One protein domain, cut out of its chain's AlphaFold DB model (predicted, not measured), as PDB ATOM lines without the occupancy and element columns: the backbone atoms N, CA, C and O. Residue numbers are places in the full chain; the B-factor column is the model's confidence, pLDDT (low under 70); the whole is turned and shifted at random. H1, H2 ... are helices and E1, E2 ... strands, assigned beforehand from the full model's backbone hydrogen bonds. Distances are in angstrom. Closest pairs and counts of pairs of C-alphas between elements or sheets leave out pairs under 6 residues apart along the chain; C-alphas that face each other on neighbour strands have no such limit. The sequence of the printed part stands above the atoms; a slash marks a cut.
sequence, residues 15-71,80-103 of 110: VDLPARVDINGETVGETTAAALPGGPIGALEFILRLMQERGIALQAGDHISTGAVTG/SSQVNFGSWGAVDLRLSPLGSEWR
ATOM      1  N   VAL A  15      78.003 106.142  82.191       95.00
ATOM      2  CA  VAL A  15      79.009 105.384  82.950       95.00
ATOM      3  C   VAL A  15      79.753 106.285  83.945       95.00
ATOM      4  O   VAL A  15      80.160 105.815  85.001       95.00
ATOM      5  N   ASP A  16      79.851 107.588  83.671       94.62
ATOM      6  CA  ASP A  16      80.560 108.559  84.522       94.62
ATOM      7  C   ASP A  16      79.657 109.170  85.615       94.62
ATOM      8  O   ASP A  16      80.045 110.105  86.322       94.62
ATOM      9  N   LEU A  17      78.433 108.652  85.754       95.62
ATOM     10  CA  LEU A  17      77.467 109.042  86.780       95.62
ATOM     11  C   LEU A  17      77.267 107.870  87.756       95.62
ATOM     12  O   LEU A  17      76.311 107.099  87.596       95.62
ATOM     13  N   PRO A  18      78.181 107.678  88.726       97.00
ATOM     14  CA  PRO A  18      78.107 106.574  89.672       97.00
ATOM     15  C   PRO A  18      77.013 106.796  90.719       97.00
ATOM     16  O   PRO A  18      76.611 107.926  90.998       97.00
ATOM     17  N   ALA A  19      76.573 105.705  91.336       97.50
ATOM     18  CA  ALA A  19      75.765 105.709  92.543       97.50
ATOM     19  C   ALA A  19      76.170 104.520  93.423       97.50
ATOM     20  O   ALA A  19      76.112 103.372  92.981       97.50
ATOM     21  N   ARG A  20      76.538 104.793  94.676       98.31
ATOM     22  CA  ARG A  20      76.813 103.789  95.709       98.31
ATOM     23  C   ARG A  20      75.929 104.042  96.918       98.31
ATOM     24  O   ARG A  20      75.803 105.185  97.346       98.31
ATOM     25  N   VAL A  21      75.325 102.995  97.466       98.38
ATOM     26  CA  VAL A  21      74.519 103.058  98.687       98.38
ATOM     27  C   VAL A  21      75.239 102.309  99.794       98.38
ATOM     28  O   VAL A  21      75.501 101.113  99.661       98.38
ATOM     29  N   ASP A  22      75.488 103.012 100.892       98.50
ATOM     30  CA  ASP A  22      76.004 102.451 102.132       98.50
ATOM     31  C   ASP A  22      74.906 102.515 103.208       98.50
ATOM     32  O   ASP A  22      74.266 103.555 103.370       98.50
ATOM     33  N   ILE A  23      74.677 101.427 103.950       98.38
ATOM     34  CA  ILE A  23      73.792 101.376 105.127       98.38
ATOM     35  C   ILE A  23      74.634 100.962 106.327       98.38
ATOM     36  O   ILE A  23      75.296  99.931 106.303       98.38
ATOM     37  N   ASN A  24      74.641 101.784 107.377       97.88
ATOM     38  CA  ASN A  24      75.452 101.586 108.583       97.88
ATOM     39  C   ASN A  24      76.944 101.311 108.287       97.88
ATOM     40  O   ASN A  24      77.618 100.614 109.041       97.88
ATOM     41  N   GLY A  25      77.461 101.886 107.194       95.94
ATOM     42  CA  GLY A  25      78.844 101.719 106.738       95.94
ATOM     43  C   GLY A  25      79.096 100.514 105.825       95.94
ATOM     44  O   GLY A  25      80.223 100.353 105.365       95.94
ATOM     45  N   GLU A  26      78.085  99.693 105.534       98.00
ATOM     46  CA  GLU A  26      78.177  98.561 104.605       98.00
ATOM     47  C   GLU A  26      77.607  98.930 103.229       98.00
ATOM     48  O   GLU A  26      76.472  99.398 103.127       98.00
ATOM     49  N   THR A  27      78.374  98.693 102.162       98.38
ATOM     50  CA  THR A  27      77.909  98.903 100.785       98.38
ATOM     51  C   THR A  27      76.887  97.836 100.403       98.38
ATOM     52  O   THR A  27      77.225  96.663 100.260       98.38
ATOM     53  N   VAL A  28      75.644  98.259 100.177       98.06
ATOM     54  CA  VAL A  28      74.525  97.377  99.795       98.06
ATOM     55  C   VAL A  28      74.203  97.434  98.300       98.06
ATOM     56  O   VAL A  28      73.488  96.581  97.780       98.06
ATOM     57  N   GLY A  29      74.751  98.413  97.575       97.81
ATOM     58  CA  GLY A  29      74.655  98.470  96.120       97.81
ATOM     59  C   GLY A  29      75.561  99.531  95.508       97.81
ATOM     60  O   GLY A  29      75.742 100.604  96.075       97.81
ATOM     61  N   GLU A  30      76.099  99.240  94.327       98.06
ATOM     62  CA  GLU A  30      76.965 100.143  93.569       98.06
ATOM     63  C   GLU A  30      76.734  99.946  92.072       98.06
ATOM     64  O   GLU A  30      76.665  98.815  91.589       98.06
ATOM     65  N   THR A  31      76.562 101.042  91.336       97.75
ATOM     66  CA  THR A  31      76.355 101.010  89.888       97.75
ATOM     67  C   THR A  31      76.619 102.382  89.259       97.75
ATOM     68  O   THR A  31      77.121 103.301  89.904       97.75
ATOM     69  N   THR A  32      76.237 102.541  87.995       96.75
ATOM     70  CA  THR A  32      76.200 103.816  87.276       96.75
ATOM     71  C   THR A  32      74.824 104.028  86.646       96.75
ATOM     72  O   THR A  32      74.023 103.093  86.532       96.75
ATOM     73  N   ALA A  33      74.543 105.246  86.179       94.94
ATOM     74  CA  ALA A  33      73.308 105.545  85.452       94.94
ATOM     75  C   ALA A  33      73.135 104.703  84.166       94.94
ATOM     76  O   ALA A  33      72.014 104.559  83.675       94.94
ATOM     77  N   ALA A  34      74.215 104.106  83.642       94.56
ATOM     78  CA  ALA A  34      74.177 103.215  82.483       94.56
ATOM     79  C   ALA A  34      73.454 101.880  82.742       94.56
ATOM     80  O   ALA A  34      73.088 101.202  81.786       94.56
ATOM     81  N   ALA A  35      73.229 101.495  84.004       93.88
ATOM     82  CA  ALA A  35      72.550 100.240  84.332       93.88
ATOM     83  C   ALA A  35      71.039 100.255  84.039       93.88
ATOM     84  O   ALA A  35      70.409  99.198  84.009       93.88
ATOM     85  N   LEU A  36      70.448 101.432  83.805       88.75
ATOM     86  CA  LEU A  36      69.068 101.529  83.336       88.75
ATOM     87  C   LEU A  36      68.976 101.039  81.883       88.75
ATOM     88  O   LEU A  36      69.756 101.495  81.044       88.75
ATOM     89  N   PRO A  37      68.000 100.183  81.532       86.44
ATOM     90  CA  PRO A  37      67.715  99.870  80.135       86.44
ATOM     91  C   PRO A  37      67.445 101.154  79.331       86.44
ATOM     92  O   PRO A  37      66.497 101.882  79.616       86.44
ATOM     93  N   GLY A  38      68.300 101.461  78.350       88.00
ATOM     94  CA  GLY A  38      68.226 102.710  77.572       88.00
ATOM     95  C   GLY A  38      68.714 103.970  78.309       88.00
ATOM     96  O   GLY A  38      68.569 105.079  77.793       88.00
ATOM     97  N   GLY A  39      69.306 103.823  79.497       90.75
ATOM     98  CA  GLY A  39      69.764 104.929  80.335       90.75
ATOM     99  C   GLY A  39      68.625 105.821  80.859       90.75
ATOM    100  O   GLY A  39      67.442 105.514  80.689       90.75
ATOM    101  N   PRO A  40      68.962 106.973  81.467       93.81
ATOM    102  CA  PRO A  40      67.978 107.957  81.929       93.81
ATOM    103  C   PRO A  40      67.012 108.438  80.831       93.81
ATOM    104  O   PRO A  40      65.839 108.690  81.104       93.81
ATOM    105  N   ILE A  41      67.478 108.520  79.578       94.50
ATOM    106  CA  ILE A  41      66.648 108.923  78.432       94.50
ATOM    107  C   ILE A  41      65.602 107.858  78.083       94.50
ATOM    108  O   ILE A  41      64.464 108.214  77.789       94.50
ATOM    109  N   GLY A  42      65.937 106.567  78.175       93.94
ATOM    110  CA  GLY A  42      64.961 105.490  77.982       93.94
ATOM    111  C   GLY A  42      63.810 105.558  78.993       93.94
ATOM    112  O   GLY A  42      62.646 105.406  78.624       93.94
ATOM    113  N   ALA A  43      64.107 105.880  80.256       93.88
ATOM    114  CA  ALA A  43      63.082 106.094  81.280       93.88
ATOM    115  C   ALA A  43      62.201 107.325  80.988       93.88
ATOM    116  O   ALA A  43      60.983 107.270  81.177       93.88
ATOM    117  N   LEU A  44      62.801 108.416  80.494       94.75
ATOM    118  CA  LEU A  44      62.075 109.609  80.048       94.75
ATOM    119  C   LEU A  44      61.134 109.293  78.874       94.75
ATOM    120  O   LEU A  44      59.968 109.681  78.892       94.75
ATOM    121  N   GLU A  45      61.613 108.560  77.868       95.25
ATOM    122  CA  GLU A  45      60.786 108.137  76.735       95.25
ATOM    123  C   GLU A  45      59.594 107.292  77.204       95.25
ATOM    124  O   GLU A  45      58.452 107.548  76.811       95.25
ATOM    125  N   PHE A  46      59.850 106.314  78.077       94.69
ATOM    126  CA  PHE A  46      58.812 105.454  78.635       94.69
ATOM    127  C   PHE A  46      57.715 106.264  79.334       94.69
ATOM    128  O   PHE A  46      56.532 106.068  79.046       94.69
ATOM    129  N   ILE A  47      58.087 107.191  80.227       95.75
ATOM    130  CA  ILE A  47      57.085 107.952  80.979       95.75
ATOM    131  C   ILE A  47      56.305 108.915  80.079       95.75
ATOM    132  O   ILE A  47      55.096 109.043  80.255       95.75
ATOM    133  N   LEU A  48      56.943 109.528  79.073       95.88
ATOM    134  CA  LEU A  48      56.258 110.390  78.102       95.88
ATOM    135  C   LEU A  48      55.168 109.621  77.344       95.88
ATOM    136  O   LEU A  48      54.028 110.084  77.265       95.88
ATOM    137  N   ARG A  49      55.495 108.420  76.845       96.81
ATOM    138  CA  ARG A  49      54.529 107.539  76.164       96.81
ATOM    139  C   ARG A  49      53.392 107.134  77.099       96.81
ATOM    140  O   ARG A  49      52.225 107.283  76.744       96.81
ATOM    141  N   LEU A  50      53.726 106.701  78.316       97.19
ATOM    142  CA  LEU A  50      52.738 106.273  79.304       97.19
ATOM    143  C   LEU A  50      51.771 107.400  79.698       97.19
ATOM    144  O   LEU A  50      50.578 107.161  79.871       97.19
ATOM    145  N   MET A  51      52.267 108.628  79.869       97.69
ATOM    146  CA  MET A  51      51.432 109.780  80.224       97.69
ATOM    147  C   MET A  51      50.511 110.184  79.073       97.69
ATOM    148  O   MET A  51      49.327 110.430  79.307       97.69
ATOM    149  N   GLN A  52      51.009 110.146  77.834       97.06
ATOM    150  CA  GLN A  52      50.187 110.363  76.646       97.06
ATOM    151  C   GLN A  52      49.042 109.342  76.553       97.06
ATOM    152  O   GLN A  52      47.892 109.737  76.364       97.06
ATOM    153  N   GLU A  53      49.328 108.048  76.731       98.19
ATOM    154  CA  GLU A  53      48.313 106.981  76.716       98.19
ATOM    155  C   GLU A  53      47.247 107.164  77.803       98.19
ATOM    156  O   GLU A  53      46.079 106.829  77.605       98.19
ATOM    157  N   ARG A  54      47.642 107.723  78.951       98.00
ATOM    158  CA  ARG A  54      46.747 107.985  80.085       98.00
ATOM    159  C   ARG A  54      46.029 109.333  80.005       98.00
ATOM    160  O   ARG A  54      45.232 109.626  80.891       98.00
ATOM    161  N   GLY A  55      46.303 110.152  78.987       97.62
ATOM    162  CA  GLY A  55      45.748 111.504  78.874       97.62
ATOM    163  C   GLY A  55      46.211 112.450  79.989       97.62
ATOM    164  O   GLY A  55      45.496 113.389  80.332       97.62
ATOM    165  N   ILE A  56      47.385 112.196  80.573       97.69
ATOM    166  CA  ILE A  56      47.980 113.025  81.627       97.69
ATOM    167  C   ILE A  56      49.002 113.958  80.975       97.69
ATOM    168  O   ILE A  56      49.941 113.507  80.321       97.69
ATOM    169  N   ALA A  57      48.826 115.267  81.144       95.38
ATOM    170  CA  ALA A  57      49.735 116.261  80.584       95.38
ATOM    171  C   ALA A  57      50.905 116.535  81.538       95.38
ATOM    172  O   ALA A  57      50.693 117.076  82.622       95.38
ATOM    173  N   LEU A  58      52.130 116.222  81.105       94.88
ATOM    174  CA  LEU A  58      53.353 116.682  81.767       94.88
ATOM    175  C   LEU A  58      53.620 118.148  81.415       94.88
ATOM    176  O   LEU A  58      53.451 118.556  80.263       94.88
ATOM    177  N   GLN A  59      54.030 118.932  82.404       94.31
ATOM    178  CA  GLN A  59      54.309 120.358  82.269       94.31
ATOM    179  C   GLN A  59      55.814 120.632  82.309       94.31
ATOM    180  O   GLN A  59      56.604 119.889  82.890       94.31
ATOM    181  N   ALA A  60      56.225 121.747  81.706       94.00
ATOM    182  CA  ALA A  60      57.579 122.248  81.898       94.00
ATOM    183  C   ALA A  60      57.813 122.540  83.390       94.00
ATOM    184  O   ALA A  60      57.011 123.225  84.023       94.00
ATOM    185  N   GLY A  61      58.917 122.026  83.933       92.50
ATOM    186  CA  GLY A  61      59.222 122.089  85.365       92.50
ATOM    187  C   GLY A  61      58.870 120.817  86.140       92.50
ATOM    188  O   GLY A  61      59.294 120.690  87.286       92.50
ATOM    189  N   ASP A  62      58.172 119.854  85.529       94.06
ATOM    190  CA  ASP A  62      57.969 118.549  86.154       94.06
ATOM    191  C   ASP A  62      59.303 117.814  86.337       94.06
ATOM    192  O   ASP A  62      60.148 117.750  85.439       94.06
ATOM    193  N   HIS A  63      59.475 117.212  87.513       92.88
ATOM    194  CA  HIS A  63      60.633 116.387  87.830       92.88
ATOM    195  C   HIS A  63      60.314 114.910  87.610       92.88
ATOM    196  O   HIS A  63      59.361 114.371  88.174       92.88
ATOM    197  N   ILE A  64      61.160 114.233  86.833       92.50
ATOM    198  CA  ILE A  64      61.022 112.809  86.518       92.50
ATOM    199  C   ILE A  64      62.126 112.033  87.233       92.50
ATOM    200  O   ILE A  64      63.311 112.284  87.028       92.50
ATOM    201  N   SER A  65      61.734 111.058  88.055       93.69
ATOM    202  CA  SER A  65      62.660 110.060  88.595       93.69
ATOM    203  C   SER A  65      62.833 108.934  87.579       93.69
ATOM    204  O   SER A  65      61.863 108.274  87.214       93.69
ATOM    205  N   THR A  66      64.064 108.704  87.125       92.94
ATOM    206  CA  THR A  66      64.378 107.751  86.045       92.94
ATOM    207  C   THR A  66      64.545 106.306  86.522       92.94
ATOM    208  O   THR A  66      64.882 105.433  85.728       92.94
ATOM    209  N   GLY A  67      64.301 106.041  87.809       90.69
ATOM    210  CA  GLY A  67      64.336 104.703  88.403       90.69
ATOM    211  C   GLY A  67      65.475 104.481  89.403       90.69
ATOM    212  O   GLY A  67      66.393 105.289  89.533       90.69
ATOM    213  N   ALA A  68      65.392 103.368  90.136       93.12
ATOM    214  CA  ALA A  68      66.350 102.987  91.172       93.12
ATOM    215  C   ALA A  68      67.478 102.121  90.591       93.12
ATOM    216  O   ALA A  68      67.322 100.914  90.418       93.12
ATOM    217  N   VAL A  69      68.624 102.740  90.303       94.75
ATOM    218  CA  VAL A  69      69.748 102.074  89.620       94.75
ATOM    219  C   VAL A  69      70.469 101.042  90.493       94.75
ATOM    220  O   VAL A  69      70.946 100.034  89.986       94.75
ATOM    221  N   THR A  70      70.499 101.242  91.812       95.69
ATOM    222  CA  THR A  70      71.127 100.316  92.772       95.69
ATOM    223  C   THR A  70      70.179  99.222  93.269       95.69
ATOM    224  O   THR A  70      70.572  98.436  94.123       95.69
ATOM    225  N   GLY A  71      68.928  99.189  92.797       92.44
ATOM    226  CA  GLY A  71      67.880  98.332  93.353       92.44
ATOM    227  C   GLY A  71      67.230  98.900  94.620       92.44
ATOM    228  O   GLY A  71      67.388 100.077  94.953       92.44
ATOM    229  N   SER A  80      71.337 104.492 109.466       98.19
ATOM    230  CA  SER A  80      71.903 105.613 108.722       98.19
ATOM    231  C   SER A  80      72.347 105.099 107.370       98.19
ATOM    232  O   SER A  80      73.060 104.101 107.301       98.19
ATOM    233  N   SER A  81      71.952 105.779 106.307       97.31
ATOM    234  CA  SER A  81      72.406 105.457 104.966       97.31
ATOM    235  C   SER A  81      72.980 106.675 104.271       97.31
ATOM    236  O   SER A  81      72.622 107.813 104.572       97.31
ATOM    237  N   GLN A  82      73.886 106.422 103.338       97.38
ATOM    238  CA  GLN A  82      74.417 107.427 102.437       97.38
ATOM    239  C   GLN A  82      74.289 106.912 101.010       97.38
ATOM    240  O   GLN A  82      74.666 105.779 100.715       97.38
ATOM    241  N   VAL A  83      73.781 107.760 100.120       97.00
ATOM    242  CA  VAL A  83      73.889 107.555  98.675       97.00
ATOM    243  C   VAL A  83      74.962 108.497  98.148       97.00
ATOM    244  O   VAL A  83      74.804 109.713  98.225       97.00
ATOM    245  N   ASN A  84      76.058 107.945  97.640       97.06
ATOM    246  CA  ASN A  84      77.204 108.678  97.121       97.06
ATOM    247  C   ASN A  84      77.209 108.633  95.587       97.06
ATOM    248  O   ASN A  84      77.174 107.556  94.994       97.06
ATOM    249  N   PHE A  85      77.271 109.804  94.956       96.62
ATOM    250  CA  PHE A  85      77.281 109.980  93.503       96.62
ATOM    251  C   PHE A  85      78.665 110.406  92.978       96.62
ATOM    252  O   PHE A  85      78.783 111.105  91.973       96.62
ATOM    253  N   GLY A  86      79.742 110.031  93.669       96.06
ATOM    254  CA  GLY A  86      81.109 110.416  93.331       96.06
ATOM    255  C   GLY A  86      81.329 111.923  93.477       96.06
ATOM    256  O   GLY A  86      81.021 112.520  94.509       96.06
ATOM    257  N   SER A  87      81.850 112.564  92.430       94.81
ATOM    258  CA  SER A  87      82.069 114.018  92.403       94.81
ATOM    259  C   SER A  87      80.776 114.841  92.363       94.81
ATOM    260  O   SER A  87      80.833 116.056  92.551       94.81
ATOM    261  N   TRP A  88      79.617 114.206  92.147       94.56
ATOM    262  CA  TRP A  88      78.309 114.868  92.081       94.56
ATOM    263  C   TRP A  88      77.661 115.076  93.459       94.56
ATOM    264  O   TRP A  88      76.606 115.702  93.559       94.56
ATOM    265  N   GLY A  89      78.308 114.597  94.525       95.44
ATOM    266  CA  GLY A  89      77.885 114.787  95.908       95.44
ATOM    267  C   GLY A  89      77.281 113.534  96.536       95.44
ATOM    268  O   GLY A  89      77.324 112.442  95.973       95.44
ATOM    269  N   ALA A  90      76.731 113.698  97.735       96.00
ATOM    270  CA  ALA A  90      76.127 112.617  98.498       96.00
ATOM    271  C   ALA A  90      74.843 113.084  99.190       96.00
ATOM    272  O   ALA A  90      74.653 114.275  99.445       96.00
ATOM    273  N   VAL A  91      73.964 112.129  99.486       95.56
ATOM    274  CA  VAL A  91      72.737 112.337 100.257       95.56
ATOM    275  C   VAL A  91      72.765 111.411 101.460       95.56
ATOM    276  O   VAL A  91      72.776 110.192 101.300       95.56
ATOM    277  N   ASP A  92      72.739 112.000 102.652       96.06
ATOM    278  CA  ASP A  92      72.637 111.270 103.912       96.06
ATOM    279  C   ASP A  92      71.176 111.134 104.340       96.06
ATOM    280  O   ASP A  92      70.379 112.074 104.246       96.06
ATOM    281  N   LEU A  93      70.831 109.958 104.853       95.25
ATOM    282  CA  LEU A  93      69.509 109.636 105.359       95.25
ATOM    283  C   LEU A  93      69.626 108.971 106.731       95.25
ATOM    284  O   LEU A  93      70.502 108.142 106.975       95.25
ATOM    285  N   ARG A  94      68.695 109.294 107.627       95.88
ATOM    286  CA  ARG A  94      68.477 108.544 108.864       95.88
ATOM    287  C   ARG A  94      67.021 108.131 108.929       95.88
ATOM    288  O   ARG A  94      66.137 108.984 108.865       95.88
ATOM    289  N   LEU A  95      66.773 106.837 109.092       95.44
ATOM    290  CA  LEU A  95      65.429 106.345 109.355       95.44
ATOM    291  C   LEU A  95      65.134 106.539 110.841       95.44
ATOM    292  O   LEU A  95      65.785 105.948 111.698       95.44
ATOM    293  N   SER A  96      64.149 107.369 111.161       94.25
ATOM    294  CA  SER A  96      63.669 107.568 112.527       94.25
ATOM    295  C   SER A  96      62.308 106.895 112.721       94.25
ATOM    296  O   SER A  96      61.567 106.710 111.751       94.25
ATOM    297  N   PRO A  97      61.934 106.538 113.962       92.69
ATOM    298  CA  PRO A  97      60.555 106.168 114.243       92.69
ATOM    299  C   PRO A  97      59.626 107.333 113.886       92.69
ATOM    300  O   PRO A  97      60.040 108.495 113.870       92.69
ATOM    301  N   LEU A  98      58.358 107.019 113.621       89.62
ATOM    302  CA  LEU A  98      57.336 108.044 113.441       89.62
ATOM    303  C   LEU A  98      57.249 108.887 114.720       89.62
ATOM    304  O   LEU A  98      56.909 108.363 115.784       89.62
ATOM    305  N   GLY A  99      57.562 110.175 114.611       83.62
ATOM    306  CA  GLY A  99      57.439 111.106 115.722       83.62
ATOM    307  C   GLY A  99      55.978 111.335 116.112       83.62
ATOM    308  O   GLY A  99      55.058 111.181 115.299       83.62
ATOM    309  N   SER A 100      55.738 111.681 117.379       78.94
ATOM    310  CA  SER A 100      54.392 111.976 117.887       78.94
ATOM    311  C   SER A 100      53.709 113.123 117.140       78.94
ATOM    312  O   SER A 100      52.488 113.124 117.030       78.94
ATOM    313  N   GLU A 101      54.486 114.048 116.583       77.25
ATOM    314  CA  GLU A 101      54.055 115.204 115.795       77.25
ATOM    315  C   GLU A 101      53.439 114.841 114.433       77.25
ATOM    316  O   GLU A 101      52.679 115.623 113.875       77.25
ATOM    317  N   TRP A 102      53.706 113.638 113.914       71.31
ATOM    318  CA  TRP A 102      53.144 113.164 112.642       71.31
ATOM    319  C   TRP A 102      51.861 112.340 112.810       71.31
ATOM    320  O   TRP A 102      51.290 111.876 111.820       71.31
ATOM    321  N   ARG A 103      51.389 112.129 114.049       61.59
ATOM    322  CA  ARG A 103      50.205 111.296 114.326       61.59
ATOM    323  C   ARG A 103      48.898 111.904 113.805       61.59
ATOM    324  O   ARG A 103      48.045 111.146 113.348       61.59
TER     325      ARG A 103
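This is residues 15 to 71 and 80 to 103 of the 110 residues of a protein of Maricaulis maris (strain MCS10) (UniProt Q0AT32). Two hairpins side by side, E1 with E2 and E3 with E4, make a small four-stranded sheet; helix H1 leads away from one end of it, and a thin tail ending in short H2 from the other. Residues 54 to 71, with no named element, run from H1's far end back toward the sheet. The printed part has 81 residues, 42 of them in named elements, in the order E1 E2 H1 E3 E4 H2; it is mixed in class, with helices and strands, and loose, with a radius of gyration of the C-alphas of 16.4 A, spanning 41 by 41 by 20 A.

E1 is residues 18 to 23, from C-alpha 18 at (78.107, 106.574, 89.672); E2 is 26 to 32, 18.2 A; E3 80 to 84; E4 90 to 94. H1 is 39 to 53, 21.9 A; H2, 100 to 103, ends at (50.205, 111.296, 114.326).

The antiparallel sheet runs E2 E1 E3 E4. Within hydrogen-bond range are N 21 and O 29 of the neighbours E1 and E2 at 2.8 A, N 22 and O 82 of the neighbours E1 and E3 at 2.9 A, and N 93 and O 81 of the neighbours E3 and E4 at 2.8 A. Every O i to N i+4 pair of H1 is within range; H2 is too short for one. Neither helix is on the sheet; they are apart.

Residues 49 to 55 and 97 to 103 stand free. Residues 72 to 79 are not printed, a gap of 17.5 A between C-alphas 71 and 80. Residue 103 is under pLDDT 70.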